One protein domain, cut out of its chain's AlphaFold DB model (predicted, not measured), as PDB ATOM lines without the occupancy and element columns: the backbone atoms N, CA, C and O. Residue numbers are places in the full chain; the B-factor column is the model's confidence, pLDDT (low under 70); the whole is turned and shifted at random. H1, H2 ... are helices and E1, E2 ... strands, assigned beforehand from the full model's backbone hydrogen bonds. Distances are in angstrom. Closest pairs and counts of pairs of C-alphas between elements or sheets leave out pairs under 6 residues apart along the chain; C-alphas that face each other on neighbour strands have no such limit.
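What this domain is: This is residues 430 to 555 of the 779 residues of an uncharacterized protein of marine sediment metagenome (UniProt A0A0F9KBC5). Long helix H2 crosses H4 of the hairpin H4 and H5; short H1 packs on H5, and H3 lies off beyond a long loop. The printed part, 126 residues and mostly helix, has H1, H2, H3, strand E1, H4 and H5 in order. It is compact, radius of gyration of the C-alphas 15.4 A, spanning 39 by 38 by 34 A.

How they stand to each other: Start at H2, residues 443 to 465; it touches H4, residues 509 to 528, about perpendicular at 73 degrees, closest C-alphas 452 and 514, 4.2 A. H4 makes a hairpin with H5, residues 534 to 554, closest C-alphas 523 and 537, 6.0 A. H1, residues 434 to 440, touches residues 543 to 550 of H5 alone, closest C-alphas 436 and 547, 5.5 A. Every helix O i to N i+4 pair is within hydrogen-bond range except in H5, 14 of 17.

Where its parts are: Find C-alpha 443 at (38.259, 28.849, -35.100), where H2 begins, 33.0 A long. H5 ends at C-alpha 554, (22.776, 40.878, -19.952). E1 is residues 506 to 508.

The domain as a whole: The link to H3, residues 489 to 497, is long; pLDDT is under 70 at residue 466 and residues 468 to 502.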
ATOM      1  N   ALA A 430      21.149  38.425 -26.700       93.88
ATOM      2  CA  ALA A 430      22.319  38.967 -26.017       93.88
ATOM      3  C   ALA A 430      23.213  39.705 -27.024       93.88
ATOM      4  O   ALA A 430      23.556  39.169 -28.084       93.88
ATOM      5  N   THR A 431      23.609  40.926 -26.678       95.88
ATOM      6  CA  THR A 431      24.467  41.794 -27.486       95.88
ATOM      7  C   THR A 431      25.906  41.284 -27.459       95.88
ATOM      8  O   THR A 431      26.517  41.095 -26.405       95.88
ATOM      9  N   ILE A 432      26.481  41.086 -28.643       94.19
ATOM     10  CA  ILE A 432      27.832  40.564 -28.842       94.19
ATOM     11  C   ILE A 432      28.838  41.703 -28.720       94.19
ATOM     12  O   ILE A 432      29.228  42.348 -29.704       94.19
ATOM     13  N   THR A 433      29.260  41.931 -27.478       96.06
ATOM     14  CA  THR A 433      30.235  42.954 -27.091       96.06
ATOM     15  C   THR A 433      31.571  42.795 -27.838       96.06
ATOM     16  O   THR A 433      31.887  41.714 -28.356       96.06
ATOM     17  N   PRO A 434      32.437  43.828 -27.864       95.31
ATOM     18  CA  PRO A 434      33.777  43.709 -28.440       95.31
ATOM     19  C   PRO A 434      34.647  42.622 -27.785       95.31
ATOM     20  O   PRO A 434      35.539  42.090 -28.446       95.31
ATOM     21  N   ARG A 435      34.398  42.264 -26.513       94.06
ATOM     22  CA  ARG A 435      35.082  41.149 -25.835       94.06
ATOM     23  C   ARG A 435      34.587  39.813 -26.378       94.06
ATOM     24  O   ARG A 435      35.398  39.048 -26.903       94.06
ATOM     25  N   MET A 436      33.272  39.582 -26.338       94.81
ATOM     26  CA  MET A 436      32.647  38.374 -26.886       94.81
ATOM     27  C   MET A 436      33.066  38.164 -28.345       94.81
ATOM     28  O   MET A 436      33.542  37.090 -28.700       94.81
ATOM     29  N   ARG A 437      33.005  39.205 -29.184       93.12
ATOM     30  CA  ARG A 437      33.338  39.127 -30.618       93.12
ATOM     31  C   ARG A 437      34.759  38.612 -30.888       93.12
ATOM     32  O   ARG A 437      34.945  37.825 -31.815       93.12
ATOM     33  N   ARG A 438      35.746  38.998 -30.063       92.50
ATOM     34  CA  ARG A 438      37.131  38.486 -30.148       92.50
ATOM     35  C   ARG A 438      37.232  37.008 -29.761       92.50
ATOM     36  O   ARG A 438      37.934  36.258 -30.438       92.50
ATOM     37  N   LEU A 439      36.526  36.586 -28.711       93.44
ATOM     38  CA  LEU A 439      36.511  35.191 -28.248       93.44
ATOM     39  C   LEU A 439      35.802  34.274 -29.261       93.44
ATOM     40  O   LEU A 439      36.364  33.266 -29.691       93.44
ATOM     41  N   LEU A 440      34.611  34.673 -29.714       90.06
ATOM     42  CA  LEU A 440      33.781  33.925 -30.663       90.06
ATOM     43  C   LEU A 440      34.438  33.779 -32.045       90.06
ATOM     44  O   LEU A 440      34.316  32.731 -32.678       90.06
ATOM     45  N   GLY A 441      35.187  34.790 -32.506       88.12
ATOM     46  CA  GLY A 441      35.917  34.749 -33.782       88.12
ATOM     47  C   GLY A 441      36.961  33.624 -33.888       88.12
ATOM     48  O   GLY A 441      37.359  33.246 -34.999       88.12
ATOM     49  N   ASN A 442      37.376  33.038 -32.761       93.19
ATOM     50  CA  ASN A 442      38.290  31.900 -32.710       93.19
ATOM     51  C   ASN A 442      37.751  30.693 -33.511       93.19
ATOM     52  O   ASN A 442      36.576  30.332 -33.422       93.19
ATOM     53  N   LYS A 443      38.625  30.013 -34.269       93.75
ATOM     54  CA  LYS A 443      38.259  28.849 -35.100       93.75
ATOM     55  C   LYS A 443      37.564  27.734 -34.301       93.75
ATOM     56  O   LYS A 443      36.666  27.087 -34.831       93.75
ATOM     57  N   THR A 444      37.937  27.522 -33.036       93.94
ATOM     58  CA  THR A 444      37.305  26.511 -32.173       93.94
ATOM     59  C   THR A 444      35.913  26.934 -31.686       93.94
ATOM     60  O   THR A 444      35.055  26.067 -31.569       93.94
ATOM     61  N   PHE A 445      35.638  28.229 -31.487       92.38
ATOM     62  CA  PHE A 445      34.286  28.705 -31.152       92.38
ATOM     63  C   PHE A 445      33.343  28.669 -32.361       92.38
ATOM     64  O   PHE A 445      32.196  28.254 -32.227       92.38
ATOM     65  N   ARG A 446      33.836  28.982 -33.568       89.25
ATOM     66  CA  ARG A 446      33.067  28.772 -34.810       89.25
ATOM     67  C   ARG A 446      32.740  27.294 -35.062       89.25
ATOM     68  O   ARG A 446      31.613  26.975 -35.426       89.25
ATOM     69  N   GLU A 447      33.678  26.382 -34.810       89.31
ATOM     70  CA  GLU A 447      33.414  24.934 -34.853       89.31
ATOM     71  C   GLU A 447      32.409  24.500 -33.768       89.31
ATOM     72  O   GLU A 447      31.486  23.742 -34.061       89.31
ATOM     73  N   ALA A 448      32.521  25.029 -32.545       91.38
ATOM     74  CA  ALA A 448      31.560  24.781 -31.469       91.38
ATOM     75  C   ALA A 448      30.144  25.253 -31.817       91.38
ATOM     76  O   ALA A 448      29.186  24.537 -31.544       91.38
ATOM     77  N   TYR A 449      30.010  26.408 -32.474       88.69
ATOM     78  CA  TYR A 449      28.726  26.912 -32.960       88.69
ATOM     79  C   TYR A 449      28.100  25.964 -33.993       88.69
ATOM     80  O   TYR A 449      26.937  25.591 -33.850       88.69
ATOM     81  N   ARG A 450      28.879  25.491 -34.982       87.19
ATOM     82  CA  ARG A 450      28.397  24.507 -35.973       87.19
ATOM     83  C   ARG A 450      27.924  23.211 -35.314       87.19
ATOM     84  O   ARG A 450      26.862  22.708 -35.656       87.19
ATOM     85  N   ARG A 451      28.659  22.688 -34.331       89.50
ATOM     86  CA  ARG A 451      28.227  21.480 -33.605       89.50
ATOM     87  C   ARG A 451      27.031  21.719 -32.705       89.50
ATOM     88  O   ARG A 451      26.155  20.869 -32.650       89.50
ATOM     89  N   GLY A 452      26.971  22.875 -32.051       87.56
ATOM     90  CA  GLY A 452      25.804  23.311 -31.297       87.56
ATOM     91  C   GLY A 452      24.548  23.319 -32.159       87.56
ATOM     92  O   GLY A 452      23.535  22.750 -31.763       87.56
ATOM     93  N   ARG A 453      24.645  23.875 -33.373       85.75
ATOM     94  CA  ARG A 453      23.579  23.802 -34.371       85.75
ATOM     95  C   ARG A 453      23.223  22.353 -34.715       85.75
ATOM     96  O   ARG A 453      22.061  22.004 -34.600       85.75
ATOM     97  N   ASN A 454      24.190  21.495 -35.043       86.19
ATOM     98  CA  ASN A 454      23.904  20.091 -35.370       86.19
ATOM     99  C   ASN A 454      23.256  19.314 -34.201       86.19
ATOM    100  O   ASN A 454      22.473  18.398 -34.437       86.19
ATOM    101  N   ILE A 455      23.566  19.672 -32.947       85.62
ATOM    102  CA  ILE A 455      22.895  19.140 -31.750       85.62
ATOM    103  C   ILE A 455      21.448  19.650 -31.687       85.62
ATOM    104  O   ILE A 455      20.548  18.848 -31.479       85.62
ATOM    105  N   ALA A 456      21.209  20.947 -31.913       81.38
ATOM    106  CA  ALA A 456      19.863  21.524 -31.938       81.38
ATOM    107  C   ALA A 456      18.995  20.951 -33.069       81.38
ATOM    108  O   ALA A 456      17.874  20.530 -32.814       81.38
ATOM    109  N   ASP A 457      19.533  20.871 -34.288       82.19
ATOM    110  CA  ASP A 457      18.859  20.303 -35.459       82.19
ATOM    111  C   ASP A 457      18.551  18.801 -35.222       82.19
ATOM    112  O   ASP A 457      17.488  18.310 -35.597       82.19
ATOM    113  N   GLY A 458      19.439  18.072 -34.529       82.88
ATOM    114  CA  GLY A 458      19.217  16.684 -34.100       82.88
ATOM    115  C   GLY A 458      18.189  16.521 -32.969       82.88
ATOM    116  O   GLY A 458      17.430  15.552 -32.974       82.88
ATOM    117  N   GLU A 459      18.128  17.467 -32.029       81.31
ATOM    118  CA  GLU A 459      17.077  17.548 -31.007       81.31
ATOM    119  C   GLU A 459      15.712  17.843 -31.672       81.31
ATOM    120  O   GLU A 459      14.755  17.092 -31.483       81.31
ATOM    121  N   ASP A 460      15.626  18.855 -32.542       77.31
ATOM    122  CA  ASP A 460      14.397  19.204 -33.266       77.31
ATOM    123  C   ASP A 460      13.897  18.044 -34.166       77.31
ATOM    124  O   ASP A 460      12.688  17.809 -34.242       77.31
ATOM    125  N   LEU A 461      14.798  17.249 -34.769       77.75
ATOM    126  CA  LEU A 461      14.460  16.009 -35.492       77.75
ATOM    127  C   LEU A 461      13.947  14.882 -34.579       77.75
ATOM    128  O   LEU A 461      12.992  14.190 -34.940       77.75
ATOM    129  N   ALA A 462      14.557  14.675 -33.411       72.12
ATOM    130  CA  ALA A 462      14.129  13.636 -32.473       72.12
ATOM    131  C   ALA A 462      12.752  13.944 -31.854       72.12
ATOM    132  O   ALA A 462      11.961  13.023 -31.642       72.12
ATOM    133  N   GLU A 463      12.439  15.226 -31.656       73.56
ATOM    134  CA  GLU A 463      11.122  15.725 -31.241       73.56
ATOM    135  C   GLU A 463      10.067  15.614 -32.360       73.56
ATOM    136  O   GLU A 463       8.895  15.382 -32.083       73.56
ATOM    137  N   ILE A 464      10.454  15.725 -33.638       72.88
ATOM    138  CA  ILE A 464       9.560  15.403 -34.770       72.88
ATOM    139  C   ILE A 464       9.275  13.894 -34.825       72.88
ATOM    140  O   ILE A 464       8.139  13.491 -35.073       72.88
ATOM    141  N   ALA A 465      10.285  13.055 -34.574       73.88
ATOM    142  CA  ALA A 465      10.136  11.601 -34.570       73.88
ATOM    143  C   ALA A 465       9.339  11.074 -33.360       73.88
ATOM    144  O   ALA A 465       8.673  10.047 -33.471       73.88
ATOM    145  N   ASN A 466       9.417  11.753 -32.211       63.97
ATOM    146  CA  ASN A 466       8.703  11.409 -30.980       63.97
ATOM    147  C   ASN A 466       8.264  12.701 -30.256       63.97
ATOM    148  O   ASN A 466       9.014  13.198 -29.415       63.97
ATOM    149  N   PRO A 467       7.069  13.248 -30.544       71.31
ATOM    150  CA  PRO A 467       6.587  14.464 -29.888       71.31
ATOM    151  C   PRO A 467       6.525  14.330 -28.360       71.31
ATOM    152  O   PRO A 467       5.968  13.365 -27.829       71.31
ATOM    153  N   GLY A 468       7.101  15.301 -27.651       62.19
ATOM    154  CA  GLY A 468       7.272  15.302 -26.199       62.19
ATOM    155  C   GLY A 468       8.473  14.499 -25.683       62.19
ATOM    156  O   GLY A 468       8.625  14.372 -24.464       62.19
ATOM    157  N   ALA A 469       9.329  13.952 -26.555       57.50
ATOM    158  CA  ALA A 469      10.555  13.269 -26.134       57.50
ATOM    159  C   ALA A 469      11.658  14.242 -25.694       57.50
ATOM    160  O   ALA A 469      12.546  13.843 -24.934       57.50
ATOM    161  N   LEU A 470      11.611  15.506 -26.132       57.09
ATOM    162  CA  LEU A 470      12.587  16.525 -25.755       57.09
ATOM    163  C   LEU A 470      11.957  17.693 -24.998       57.09
ATOM    164  O   LEU A 470      11.019  18.350 -25.431       57.09
ATOM    165  N   ARG A 471      12.552  17.973 -23.836       58.62
ATOM    166  CA  ARG A 471      12.162  19.051 -22.911       58.62
ATOM    167  C   ARG A 471      12.891  20.370 -23.172       58.62
ATOM    168  O   ARG A 471      12.751  21.316 -22.402       58.62
ATOM    169  N   VAL A 472      13.705  20.421 -24.220       55.91
ATOM    170  CA  VAL A 472      14.373  21.644 -24.662       55.91
ATOM    171  C   VAL A 472      13.416  22.371 -25.616       55.91
ATOM    172  O   VAL A 472      12.781  21.704 -26.429       55.91
ATOM    173  N   PRO A 473      13.295  23.713 -25.569       51.09
ATOM    174  CA  PRO A 473      12.546  24.458 -26.588       51.09
ATOM    175  C   PRO A 473      13.098  24.201 -28.003       51.09
ATOM    176  O   PRO A 473      14.165  23.603 -28.141       51.09
ATOM    177  N   LYS A 474      12.450  24.729 -29.046       54.97
ATOM    178  CA  LYS A 474      12.940  24.649 -30.442       54.97
ATOM    179  C   LYS A 474      13.823  25.837 -30.821       54.97
ATOM    180  O   LYS A 474      13.728  26.897 -30.190       54.97
ATOM    181  N   LEU A 475      14.702  25.698 -31.823       52.84
ATOM    182  CA  LEU A 475      15.341  26.886 -32.408       52.84
ATOM    183  C   LEU A 475      14.241  27.701 -33.104       52.84
ATOM    184  O   LEU A 475      13.456  27.121 -33.856       52.84
ATOM    185  N   PRO A 476      14.146  29.030 -32.894       50.12
ATOM    186  CA  PRO A 476      13.227  29.823 -33.692       50.12
ATOM    187  C   PRO A 476      13.635  29.652 -35.157       50.12
ATOM    188  O   PRO A 476      14.787  29.902 -35.502       50.12
ATOM    189  N   ALA A 477      12.713  29.238 -36.030       47.31
ATOM    190  CA  ALA A 477      13.035  28.892 -37.423       47.31
ATOM    191  C   ALA A 477      13.652  30.058 -38.233       47.31
ATOM    192  O   ALA A 477      14.228  29.848 -39.299       47.31
ATOM    193  N   LYS A 478      13.564  31.288 -37.704       43.16
ATOM    194  CA  LYS A 478      14.195  32.511 -38.221       43.16
ATOM    195  C   LYS A 478      15.623  32.771 -37.703       43.16
ATOM    196  O   LYS A 478      16.248  33.711 -38.171       43.16
ATOM    197  N   VAL A 479      16.193  31.920 -36.839       46.19
ATOM    198  CA  VAL A 479      17.649  31.889 -36.530       46.19
ATOM    199  C   VAL A 479      18.422  31.107 -37.609       46.19
ATOM    200  O   VAL A 479      19.525  30.604 -37.402       46.19
ATOM    201  N   GLN A 480      17.884  31.079 -38.829       45.88
ATOM    202  CA  GLN A 480      18.729  31.125 -40.011       45.88
ATOM    203  C   GLN A 480      19.482  32.461 -39.990       45.88
ATOM    204  O   GLN A 480      19.029  33.452 -40.558       45.88
ATOM    205  N   ILE A 481      20.645  32.496 -39.330       48.09
ATOM    206  CA  ILE A 481      21.621  33.560 -39.574       48.09
ATOM    207  C   ILE A 481      21.941  33.483 -41.068       48.09
ATOM    208  O   ILE A 481      22.559  32.513 -41.518       48.09
ATOM    209  N   ALA A 482      21.482  34.470 -41.836       41.03
ATOM    210  CA  ALA A 482      21.774  34.583 -43.257       41.03
ATOM    211  C   ALA A 482      23.295  34.757 -43.414       41.03
ATOM    212  O   ALA A 482      23.837  35.822 -43.133       41.03
ATOM    213  N   GLY A 483      23.986  33.663 -43.754       45.66
ATOM    214  CA  GLY A 483      25.451  33.555 -43.695       45.66
ATOM    215  C   GLY A 483      26.012  32.403 -42.840       45.66
ATOM    216  O   GLY A 483      27.222  32.213 -42.831       45.66
ATOM    217  N   MET A 484      25.193  31.600 -42.143       41.75
ATOM    218  CA  MET A 484      25.659  30.410 -41.390       41.75
ATOM    219  C   MET A 484      24.822  29.139 -41.637       41.75
ATOM    220  O   MET A 484      24.552  28.358 -40.719       41.75
ATOM    221  N   GLY A 485      24.413  28.914 -42.891       41.72
ATOM    222  CA  GLY A 485      24.135  27.557 -43.385       41.72
ATOM    223  C   GLY A 485      25.431  26.745 -43.532       41.72
ATOM    224  O   GLY A 485      26.487  27.169 -43.057       41.72
ATOM    225  N   GLU A 486      25.388  25.607 -44.231       43.75
ATOM    226  CA  GLU A 486      26.636  25.025 -44.735       43.75
ATOM    227  C   GLU A 486      27.325  26.056 -45.630       43.75
ATOM    228  O   GLU A 486      26.775  26.502 -46.639       43.75
ATOM    229  N   ALA A 487      28.521  26.479 -45.222       41.72
ATOM    230  CA  ALA A 487      29.301  27.447 -45.965       41.72
ATOM    231  C   ALA A 487      29.881  26.752 -47.201       41.72
ATOM    232  O   ALA A 487      31.005  26.250 -47.185       41.72
ATOM    233  N   THR A 488      29.092  26.714 -48.276       51.22
ATOM    234  CA  THR A 488      29.615  26.415 -49.610       51.22
ATOM    235  C   THR A 488      30.795  27.357 -49.883       51.22
ATOM    236  O   THR A 488      30.787  28.492 -49.390       51.22
ATOM    237  N   PRO A 489      31.805  26.957 -50.676       59.66
ATOM    238  CA  PRO A 489      32.948  27.827 -50.958       59.66
ATOM    239  C   PRO A 489      32.539  29.206 -51.501       59.66
ATOM    240  O   PRO A 489      33.202  30.196 -51.211       59.66
ATOM    241  N   ALA A 490      31.403  29.289 -52.206       49.09
ATOM    242  CA  ALA A 490      30.791  30.541 -52.642       49.09
ATOM    243  C   ALA A 490      30.265  31.410 -51.482       49.09
ATOM    244  O   ALA A 490      30.516  32.611 -51.479       49.09
ATOM    245  N   ILE A 491      29.585  30.837 -50.480       50.00
ATOM    246  CA  ILE A 491      29.111  31.580 -49.295       50.00
ATOM    247  C   ILE A 491      30.293  32.015 -48.416       50.00
ATOM    248  O   ILE A 491      30.335  33.168 -47.988       50.00
ATOM    249  N   GLU A 492      31.285  31.147 -48.183       53.44
ATOM    250  CA  GLU A 492      32.471  31.524 -47.393       53.44
ATOM    251  C   GLU A 492      33.310  32.602 -48.108       53.44
ATOM    252  O   GLU A 492      33.815  33.524 -47.461       53.44
ATOM    253  N   ALA A 493      33.400  32.549 -49.444       62.75
ATOM    254  CA  ALA A 493      34.017  33.598 -50.255       62.75
ATOM    255  C   ALA A 493      33.203  34.904 -50.261       62.75
ATOM    256  O   ALA A 493      33.796  35.971 -50.117       62.75
ATOM    257  N   ALA A 494      31.872  34.846 -50.371       50.50
ATOM    258  CA  ALA A 494      31.006  36.029 -50.365       50.50
ATOM    259  C   ALA A 494      31.054  36.774 -49.021       50.50
ATOM    260  O   ALA A 494      31.212  37.993 -49.002       50.50
ATOM    261  N   LEU A 495      31.019  36.048 -47.897       52.06
ATOM    262  CA  LEU A 495      31.179  36.627 -46.558       52.06
ATOM    263  C   LEU A 495      32.572  37.243 -46.364       52.06
ATOM    264  O   LEU A 495      32.694  38.319 -45.780       52.06
ATOM    265  N   LYS A 496      33.625  36.619 -46.914       62.00
ATOM    266  CA  LYS A 496      34.966  37.225 -46.993       62.00
ATOM    267  C   LYS A 496      34.974  38.513 -47.819       62.00
ATOM    268  O   LYS A 496      35.547  39.499 -47.367       62.00
ATOM    269  N   ALA A 497      34.356  38.502 -49.000       59.59
ATOM    270  CA  ALA A 497      34.342  39.622 -49.942       59.59
ATOM    271  C   ALA A 497      33.526  40.822 -49.431       59.59
ATOM    272  O   ALA A 497      33.910  41.964 -49.660       59.59
ATOM    273  N   GLN A 498      32.449  40.572 -48.681       44.94
ATOM    274  CA  GLN A 498      31.664  41.603 -47.990       44.94
ATOM    275  C   GLN A 498      32.272  42.025 -46.636       44.94
ATOM    276  O   GLN A 498      31.703  42.859 -45.938       44.94
ATOM    277  N   GLY A 499      33.401  41.438 -46.219       50.44
ATOM    278  CA  GLY A 499      34.044  41.716 -44.928       50.44
ATOM    279  C   GLY A 499      33.316  41.152 -43.697       50.44
ATOM    280  O   GLY A 499      33.807  41.309 -42.578       50.44
ATOM    281  N   ILE A 500      32.192  40.449 -43.878       48.84
ATOM    282  CA  ILE A 500      31.344  39.882 -42.817       48.84
ATOM    283  C   ILE A 500      31.981  38.594 -42.259       48.84
ATOM    284  O   ILE A 500      31.475  37.482 -42.396       48.84
ATOM    285  N   GLN A 501      33.128  38.750 -41.596       55.16
ATOM    286  CA  GLN A 501      33.785  37.693 -40.811       55.16
ATOM    287  C   GLN A 501      33.298  37.652 -39.350       55.16
ATOM    288  O   GLN A 501      33.758  36.830 -38.554       55.16
ATOM    289  N   THR A 502      32.405  38.568 -38.973       64.69
ATOM    290  CA  THR A 502      31.924  38.770 -37.606       64.69
ATOM    291  C   THR A 502      30.575  38.108 -37.370       64.69
ATOM    292  O   THR A 502      29.696  38.143 -38.225       64.69
ATOM    293  N   PHE A 503      30.380  37.591 -36.156       70.00
ATOM    294  CA  PHE A 503      29.044  37.296 -35.637       70.00
ATOM    295  C   PHE A 503      28.163  38.562 -35.676       70.00
ATOM    296  O   PHE A 503      28.713  39.667 -35.572       70.00
ATOM    297  N   PRO A 504      26.830  38.421 -35.811       81.50
ATOM    298  CA  PRO A 504      25.902  39.547 -35.718       81.50
ATOM    299  C   PRO A 504      26.064  40.315 -34.396       81.50
ATOM    300  O   PRO A 504      26.623  39.804 -33.422       81.50
ATOM    301  N   SER A 505      25.568  41.554 -34.364       86.00
ATOM    302  CA  SER A 505      25.592  42.414 -33.171       86.00
ATOM    303  C   SER A 505      24.853  41.810 -31.978       86.00
ATOM    304  O   SER A 505      25.190  42.138 -30.847       86.00
ATOM    305  N   GLU A 506      23.905  40.908 -32.224       87.00
ATOM    306  CA  GLU A 506      23.098  40.197 -31.236       87.00
ATOM    307  C   GLU A 506      23.001  38.713 -31.617       87.00
ATOM    308  O   GLU A 506      22.909  38.373 -32.801       87.00
ATOM    309  N   LEU A 507      22.985  37.818 -30.626       86.00
ATOM    310  CA  LEU A 507      22.634  36.405 -30.808       86.00
ATOM    311  C   LEU A 507      21.545  36.001 -29.809       86.00
ATOM    312  O   LEU A 507      21.601  36.420 -28.654       86.00
ATOM    313  N   PRO A 508      20.602  35.119 -30.186       88.75
ATOM    314  CA  PRO A 508      19.723  34.475 -29.221       88.75
ATOM    315  C   PRO A 508      20.536  33.722 -28.166       88.75
ATOM    316  O   PRO A 508      21.417  32.930 -28.511       88.75
ATOM    317  N   VAL A 509      20.193  33.900 -26.890       92.06
ATOM    318  CA  VAL A 509      20.840  33.221 -25.746       92.06
ATOM    319  C   VAL A 509      20.860  31.704 -25.942       92.06
ATOM    320  O   VAL A 509      21.856  31.035 -25.673       92.06
ATOM    321  N   ARG A 510      19.788  31.166 -26.531       87.44
ATOM    322  CA  ARG A 510      19.689  29.771 -26.965       87.44
ATOM    323  C   ARG A 510      20.859  29.324 -27.844       87.44
ATOM    324  O   ARG A 510      21.430  28.266 -27.611       87.44
ATOM    325  N   ALA A 511      21.221  30.112 -28.855       87.31
ATOM    326  CA  ALA A 511      22.301  29.767 -29.776       87.31
ATOM    327  C   ALA A 511      23.669  29.739 -29.062       87.31
ATOM    328  O   ALA A 511      24.543  28.950 -29.424       87.31
ATOM    329  N   LEU A 512      23.821  30.539 -28.000       92.31
ATOM    330  CA  LEU A 512      24.997  30.548 -27.132       92.31
ATOM    331  C   LEU A 512      25.041  29.316 -26.202       92.31
ATOM    332  O   LEU A 512      26.122  28.750 -26.031       92.31
ATOM    333  N   ASP A 513      23.904  28.816 -25.691       93.94
ATOM    334  CA  ASP A 513      23.862  27.530 -24.962       93.94
ATOM    335  C   ASP A 513      24.188  26.333 -25.872       93.94
ATOM    336  O   ASP A 513      25.003  25.483 -25.511       93.94
ATOM    337  N   TYR A 514      23.654  26.275 -27.095       90.06
ATOM    338  CA  TYR A 514      24.037  25.206 -28.027       90.06
ATOM    339  C   TYR A 514      25.515  25.274 -28.414       90.06
ATOM    340  O   TYR A 514      26.188  24.245 -28.437       90.06
ATOM    341  N   MET A 515      26.063  26.468 -28.647       92.44
ATOM    342  CA  MET A 515      27.503  26.644 -28.857       92.44
ATOM    343  C   MET A 515      28.323  26.185 -27.637       92.44
ATOM    344  O   MET A 515      29.362  25.549 -27.817       92.44
ATOM    345  N   LYS A 516      27.851  26.427 -26.404       95.44
ATOM    346  CA  LYS A 516      28.446  25.860 -25.182       95.44
ATOM    347  C   LYS A 516      28.427  24.323 -25.226       95.44
ATOM    348  O   LYS A 516      29.483  23.717 -25.049       95.44
ATOM    349  N   ARG A 517      27.279  23.688 -25.520       94.31
ATOM    350  CA  ARG A 517      27.163  22.218 -25.674       94.31
ATOM    351  C   ARG A 517      28.135  21.679 -26.732       94.31
ATOM    352  O   ARG A 517      28.828  20.696 -26.484       94.31
ATOM    353  N   GLY A 518      28.234  22.351 -27.879       95.19
ATOM    354  CA  GLY A 518      29.165  22.008 -28.956       95.19
ATOM    355  C   GLY A 518      30.639  22.152 -28.562       95.19
ATOM    356  O   GLY A 518      31.460  21.338 -28.984       95.19
ATOM    357  N   LEU A 519      30.994  23.132 -27.721       96.81
ATOM    358  CA  LEU A 519      32.362  23.282 -27.214       96.81
ATOM    359  C   LEU A 519      32.711  22.209 -26.176       96.81
ATOM    360  O   LEU A 519      33.805  21.644 -26.239       96.81
ATOM    361  N   ASP A 520      31.787  21.883 -25.271       96.25
ATOM    362  CA  ASP A 520      31.949  20.756 -24.344       96.25
ATOM    363  C   ASP A 520      32.132  19.432 -25.116       96.25
ATOM    364  O   ASP A 520      33.045  18.663 -24.811       96.25
ATOM    365  N   GLU A 521      31.368  19.209 -26.192       96.56
ATOM    366  CA  GLU A 521      31.497  18.029 -27.062       96.56
ATOM    367  C   GLU A 521      32.853  17.959 -27.798       96.56
ATOM    368  O   GLU A 521      33.442  16.880 -27.919       96.56
ATOM    369  N   ILE A 522      33.399  19.102 -28.233       96.56
ATOM    370  CA  ILE A 522      34.753  19.205 -28.813       96.56
ATOM    371  C   ILE A 522      35.831  18.873 -27.777       96.56
ATOM    372  O   ILE A 522      36.794  18.174 -28.104       96.56
ATOM    373  N   ILE A 523      35.684  19.362 -26.544       96.25
ATOM    374  CA  ILE A 523      36.632  19.103 -25.455       96.25
ATOM    375  C   ILE A 523      36.613  17.619 -25.078       96.25
ATOM    376  O   ILE A 523      37.669  16.986 -25.026       96.25
ATOM    377  N   ASP A 524      35.431  17.034 -24.900       94.75
ATOM    378  CA  ASP A 524      35.280  15.630 -24.516       94.75
ATOM    379  C   ASP A 524      35.729  14.667 -25.625       94.75
ATOM    380  O   ASP A 524      36.390  13.665 -25.335       94.75
ATOM    381  N   LYS A 525      35.442  14.968 -26.902       96.31
ATOM    382  CA  LYS A 525      36.016  14.218 -28.037       96.31
ATOM    383  C   LYS A 525      37.538  14.376 -28.104       96.31
ATOM    384  O   LYS A 525      38.223  13.392 -28.368       96.31
ATOM    385  N   GLY A 526      38.066  15.570 -27.824       96.19
ATOM    386  CA  GLY A 526      39.504  15.851 -27.795       96.19
ATOM    387  C   GLY A 526      40.262  15.112 -26.687       96.19
ATOM    388  O   GLY A 526      41.373  14.645 -26.921       96.19
ATOM    389  N   PHE A 527      39.658  14.944 -25.507       94.94
ATOM    390  CA  PHE A 527      40.210  14.079 -24.460       94.94
ATOM    391  C   PHE A 527      40.148  12.598 -24.855       94.94
ATOM    392  O   PHE A 527      41.146  11.893 -24.731       94.94
ATOM    393  N   LYS A 528      39.004  12.127 -25.374       94.94
ATOM    394  CA  LYS A 528      38.806  10.717 -25.763       94.94
ATOM    395  C   LYS A 528      39.717  10.261 -26.910       94.94
ATOM    396  O   LYS A 528      40.038   9.081 -26.972       94.94
ATOM    397  N   SER A 529      40.145  11.168 -27.791       96.06
ATOM    398  CA  SER A 529      41.102  10.880 -28.870       96.06
ATOM    399  C   SER A 529      42.570  11.148 -28.509       96.06
ATOM    400  O   SER A 529      43.440  10.957 -29.354       96.06
ATOM    401  N   GLY A 530      42.858  11.664 -27.308       95.00
ATOM    402  CA  GLY A 530      44.187  12.166 -26.932       95.00
ATOM    403  C   GLY A 530      44.616  13.463 -27.644       95.00
ATOM    404  O   GLY A 530      45.650  14.033 -27.305       95.00
ATOM    405  N   GLY A 531      43.823  13.976 -28.594       95.06
ATOM    406  CA  GLY A 531      44.141  15.158 -29.402       95.06
ATOM    407  C   GLY A 531      44.023  16.510 -28.682       95.06
ATOM    408  O   GLY A 531      44.262  17.550 -29.300       95.06
ATOM    409  N   MET A 532      43.642  16.541 -27.399       96.88
ATOM    410  CA  MET A 532      43.557  17.767 -26.599       96.88
ATOM    411  C   MET A 532      44.240  17.624 -25.237       96.88
ATOM    412  O   MET A 532      43.901  16.756 -24.438       96.88
ATOM    413  N   SER A 533      45.157  18.547 -24.929       96.75
ATOM    414  CA  SER A 533      45.796  18.622 -23.615       96.75
ATOM    415  C   SER A 533      44.879  19.242 -22.554       96.75
ATOM    416  O   SER A 533      44.098  20.161 -22.825       96.75
ATOM    417  N   SER A 534      45.058  18.828 -21.298       95.94
ATOM    418  CA  SER A 534      44.338  19.374 -20.137       95.94
ATOM    419  C   SER A 534      44.574  20.874 -19.912       95.94
ATOM    420  O   SER A 534      43.823  21.514 -19.178       95.94
ATOM    421  N   GLN A 535      45.612  21.466 -20.511       97.06
ATOM    422  CA  GLN A 535      45.801  22.919 -20.542       97.06
ATOM    423  C   GLN A 535      44.886  23.568 -21.587       97.06
ATOM    424  O   GLN A 535      44.117  24.455 -21.230       97.06
ATOM    425  N   ARG A 536      44.872  23.068 -22.834       96.69
ATOM    426  CA  ARG A 536      43.998  23.585 -23.902       96.69
ATOM    427  C   ARG A 536      42.517  23.504 -23.528       96.69
ATOM    428  O   ARG A 536      41.789  24.468 -23.743       96.69
ATOM    429  N   ALA A 537      42.088  22.402 -22.911       96.62
ATOM    430  CA  ALA A 537      40.722  22.250 -22.408       96.62
ATOM    431  C   ALA A 537      40.363  23.290 -21.326       96.62
ATOM    432  O   ALA A 537      39.260  23.834 -21.338       96.62
ATOM    433  N   ARG A 538      41.297  23.611 -20.415       96.88
ATOM    434  CA  ARG A 538      41.110  24.668 -19.405       96.88
ATOM    435  C   ARG A 538      41.032  26.056 -20.043       96.88
ATOM    436  O   ARG A 538      40.133  26.808 -19.691       96.88
ATOM    437  N   THR A 539      41.891  26.369 -21.015       97.19
ATOM    438  CA  THR A 539      41.843  27.646 -21.752       97.19
ATOM    439  C   THR A 539      40.527  27.824 -22.515       97.19
ATOM    440  O   THR A 539      39.941  28.901 -22.467       97.19
ATOM    441  N   LEU A 540      40.020  26.771 -23.169       97.00
ATOM    442  CA  LEU A 540      38.726  26.820 -23.862       97.00
ATOM    443  C   LEU A 540      37.554  27.019 -22.891       97.00
ATOM    444  O   LEU A 540      36.673  27.824 -23.178       97.00
ATOM    445  N   ARG A 541      37.559  26.350 -21.727       97.00
ATOM    446  CA  ARG A 541      36.534  26.550 -20.684       97.00
ATOM    447  C   ARG A 541      36.609  27.936 -20.038       97.00
ATOM    448  O   ARG A 541      35.566  28.519 -19.782       97.00
ATOM    449  N   ALA A 542      37.803  28.497 -19.843       96.81
ATOM    450  CA  ALA A 542      37.963  29.871 -19.359       96.81
ATOM    451  C   ALA A 542      37.394  30.897 -20.356       96.81
ATOM    452  O   ALA A 542      36.563  31.716 -19.980       96.81
ATOM    453  N   ALA A 543      37.753  30.789 -21.641       97.06
ATOM    454  CA  ALA A 543      37.204  31.644 -22.697       97.06
ATOM    455  C   ALA A 543      35.679  31.486 -22.869       97.06
ATOM    456  O   ALA A 543      34.993  32.444 -23.211       97.06
ATOM    457  N   LEU A 544      35.143  30.283 -22.632       95.88
ATOM    458  CA  LEU A 544      33.705  30.020 -22.665       95.88
ATOM    459  C   LEU A 544      32.990  30.673 -21.481       95.88
ATOM    460  O   LEU A 544      31.937  31.269 -21.679       95.88
ATOM    461  N   ASN A 545      33.573  30.604 -20.281       97.00
ATOM    462  CA  ASN A 545      33.050  31.307 -19.116       97.00
ATOM    463  C   ASN A 545      33.038  32.822 -19.359       97.00
ATOM    464  O   ASN A 545      31.985  33.411 -19.201       97.00
ATOM    465  N   GLU A 546      34.107  33.433 -19.889       97.25
ATOM    466  CA  GLU A 546      34.091  34.875 -20.221       97.25
ATOM    467  C   GLU A 546      32.948  35.281 -21.171       97.25
ATOM    468  O   GLU A 546      32.373  36.354 -21.015       97.25
ATOM    469  N   VAL A 547      32.603  34.438 -22.153       96.75
ATOM    470  CA  VAL A 547      31.437  34.678 -23.024       96.75
ATOM    471  C   VAL A 547      30.131  34.538 -22.243       96.75
ATOM    472  O   VAL A 547      29.222  35.336 -22.435       96.75
ATOM    473  N   LEU A 548      30.018  33.517 -21.392       96.88
ATOM    474  CA  LEU A 548      28.799  33.204 -20.651       96.88
ATOM    475  C   LEU A 548      28.529  34.177 -19.493       96.88
ATOM    476  O   LEU A 548      27.376  34.516 -19.266       96.88
ATOM    477  N   ASP A 549      29.560  34.668 -18.809       97.69
ATOM    478  CA  ASP A 549      29.450  35.639 -17.715       97.69
ATOM    479  C   ASP A 549      28.969  37.007 -18.254       97.69
ATOM    480  O   ASP A 549      28.179  37.713 -17.620       97.69
ATOM    481  N   GLU A 550      29.359  37.357 -19.486       97.56
ATOM    482  CA  GLU A 550      28.872  38.556 -20.183       97.56
ATOM    483  C   GLU A 550      27.443  38.384 -20.743       97.56
ATOM    484  O   GLU A 550      26.748  39.376 -20.957       97.56
ATOM    485  N   VAL A 551      26.969  37.142 -20.928       97.44
ATOM    486  CA  VAL A 551      25.554  36.826 -21.226       97.44
ATOM    487  C   VAL A 551      24.715  36.839 -19.951       97.44
ATOM    488  O   VAL A 551      23.643  37.430 -19.961       97.44
ATOM    489  N   ASP A 552      25.202  36.258 -18.855       98.06
ATOM    490  CA  ASP A 552      24.559  36.288 -17.533       98.06
ATOM    491  C   ASP A 552      24.302  37.728 -17.065       98.06
ATOM    492  O   ASP A 552      23.232  38.033 -16.541       98.06
ATOM    493  N   THR A 553      25.262  38.625 -17.317       97.94
ATOM    494  CA  THR A 553      25.155  40.064 -17.021       97.94
ATOM    495  C   THR A 553      24.038  40.745 -17.823       97.94
ATOM    496  O   THR A 553      23.375  41.648 -17.317       97.94
ATOM    497  N   GLN A 554      23.814  40.324 -19.071       98.06
ATOM    498  CA  GLN A 554      22.776  40.878 -19.952       98.06
ATOM    499  C   GLN A 554      21.409  40.207 -19.763       98.06
ATOM    500  O   GLN A 554      20.373  40.817 -20.021       98.06
ATOM    501  N   VAL A 555      21.400  38.943 -19.332       97.88
ATOM    502  CA  VAL A 555      20.217  38.085 -19.230       97.88
ATOM    503  C   VAL A 555      20.252  37.337 -17.887       97.88
ATOM    504  O   VAL A 555      20.585  36.149 -17.843       97.88
TER     505      VAL A 555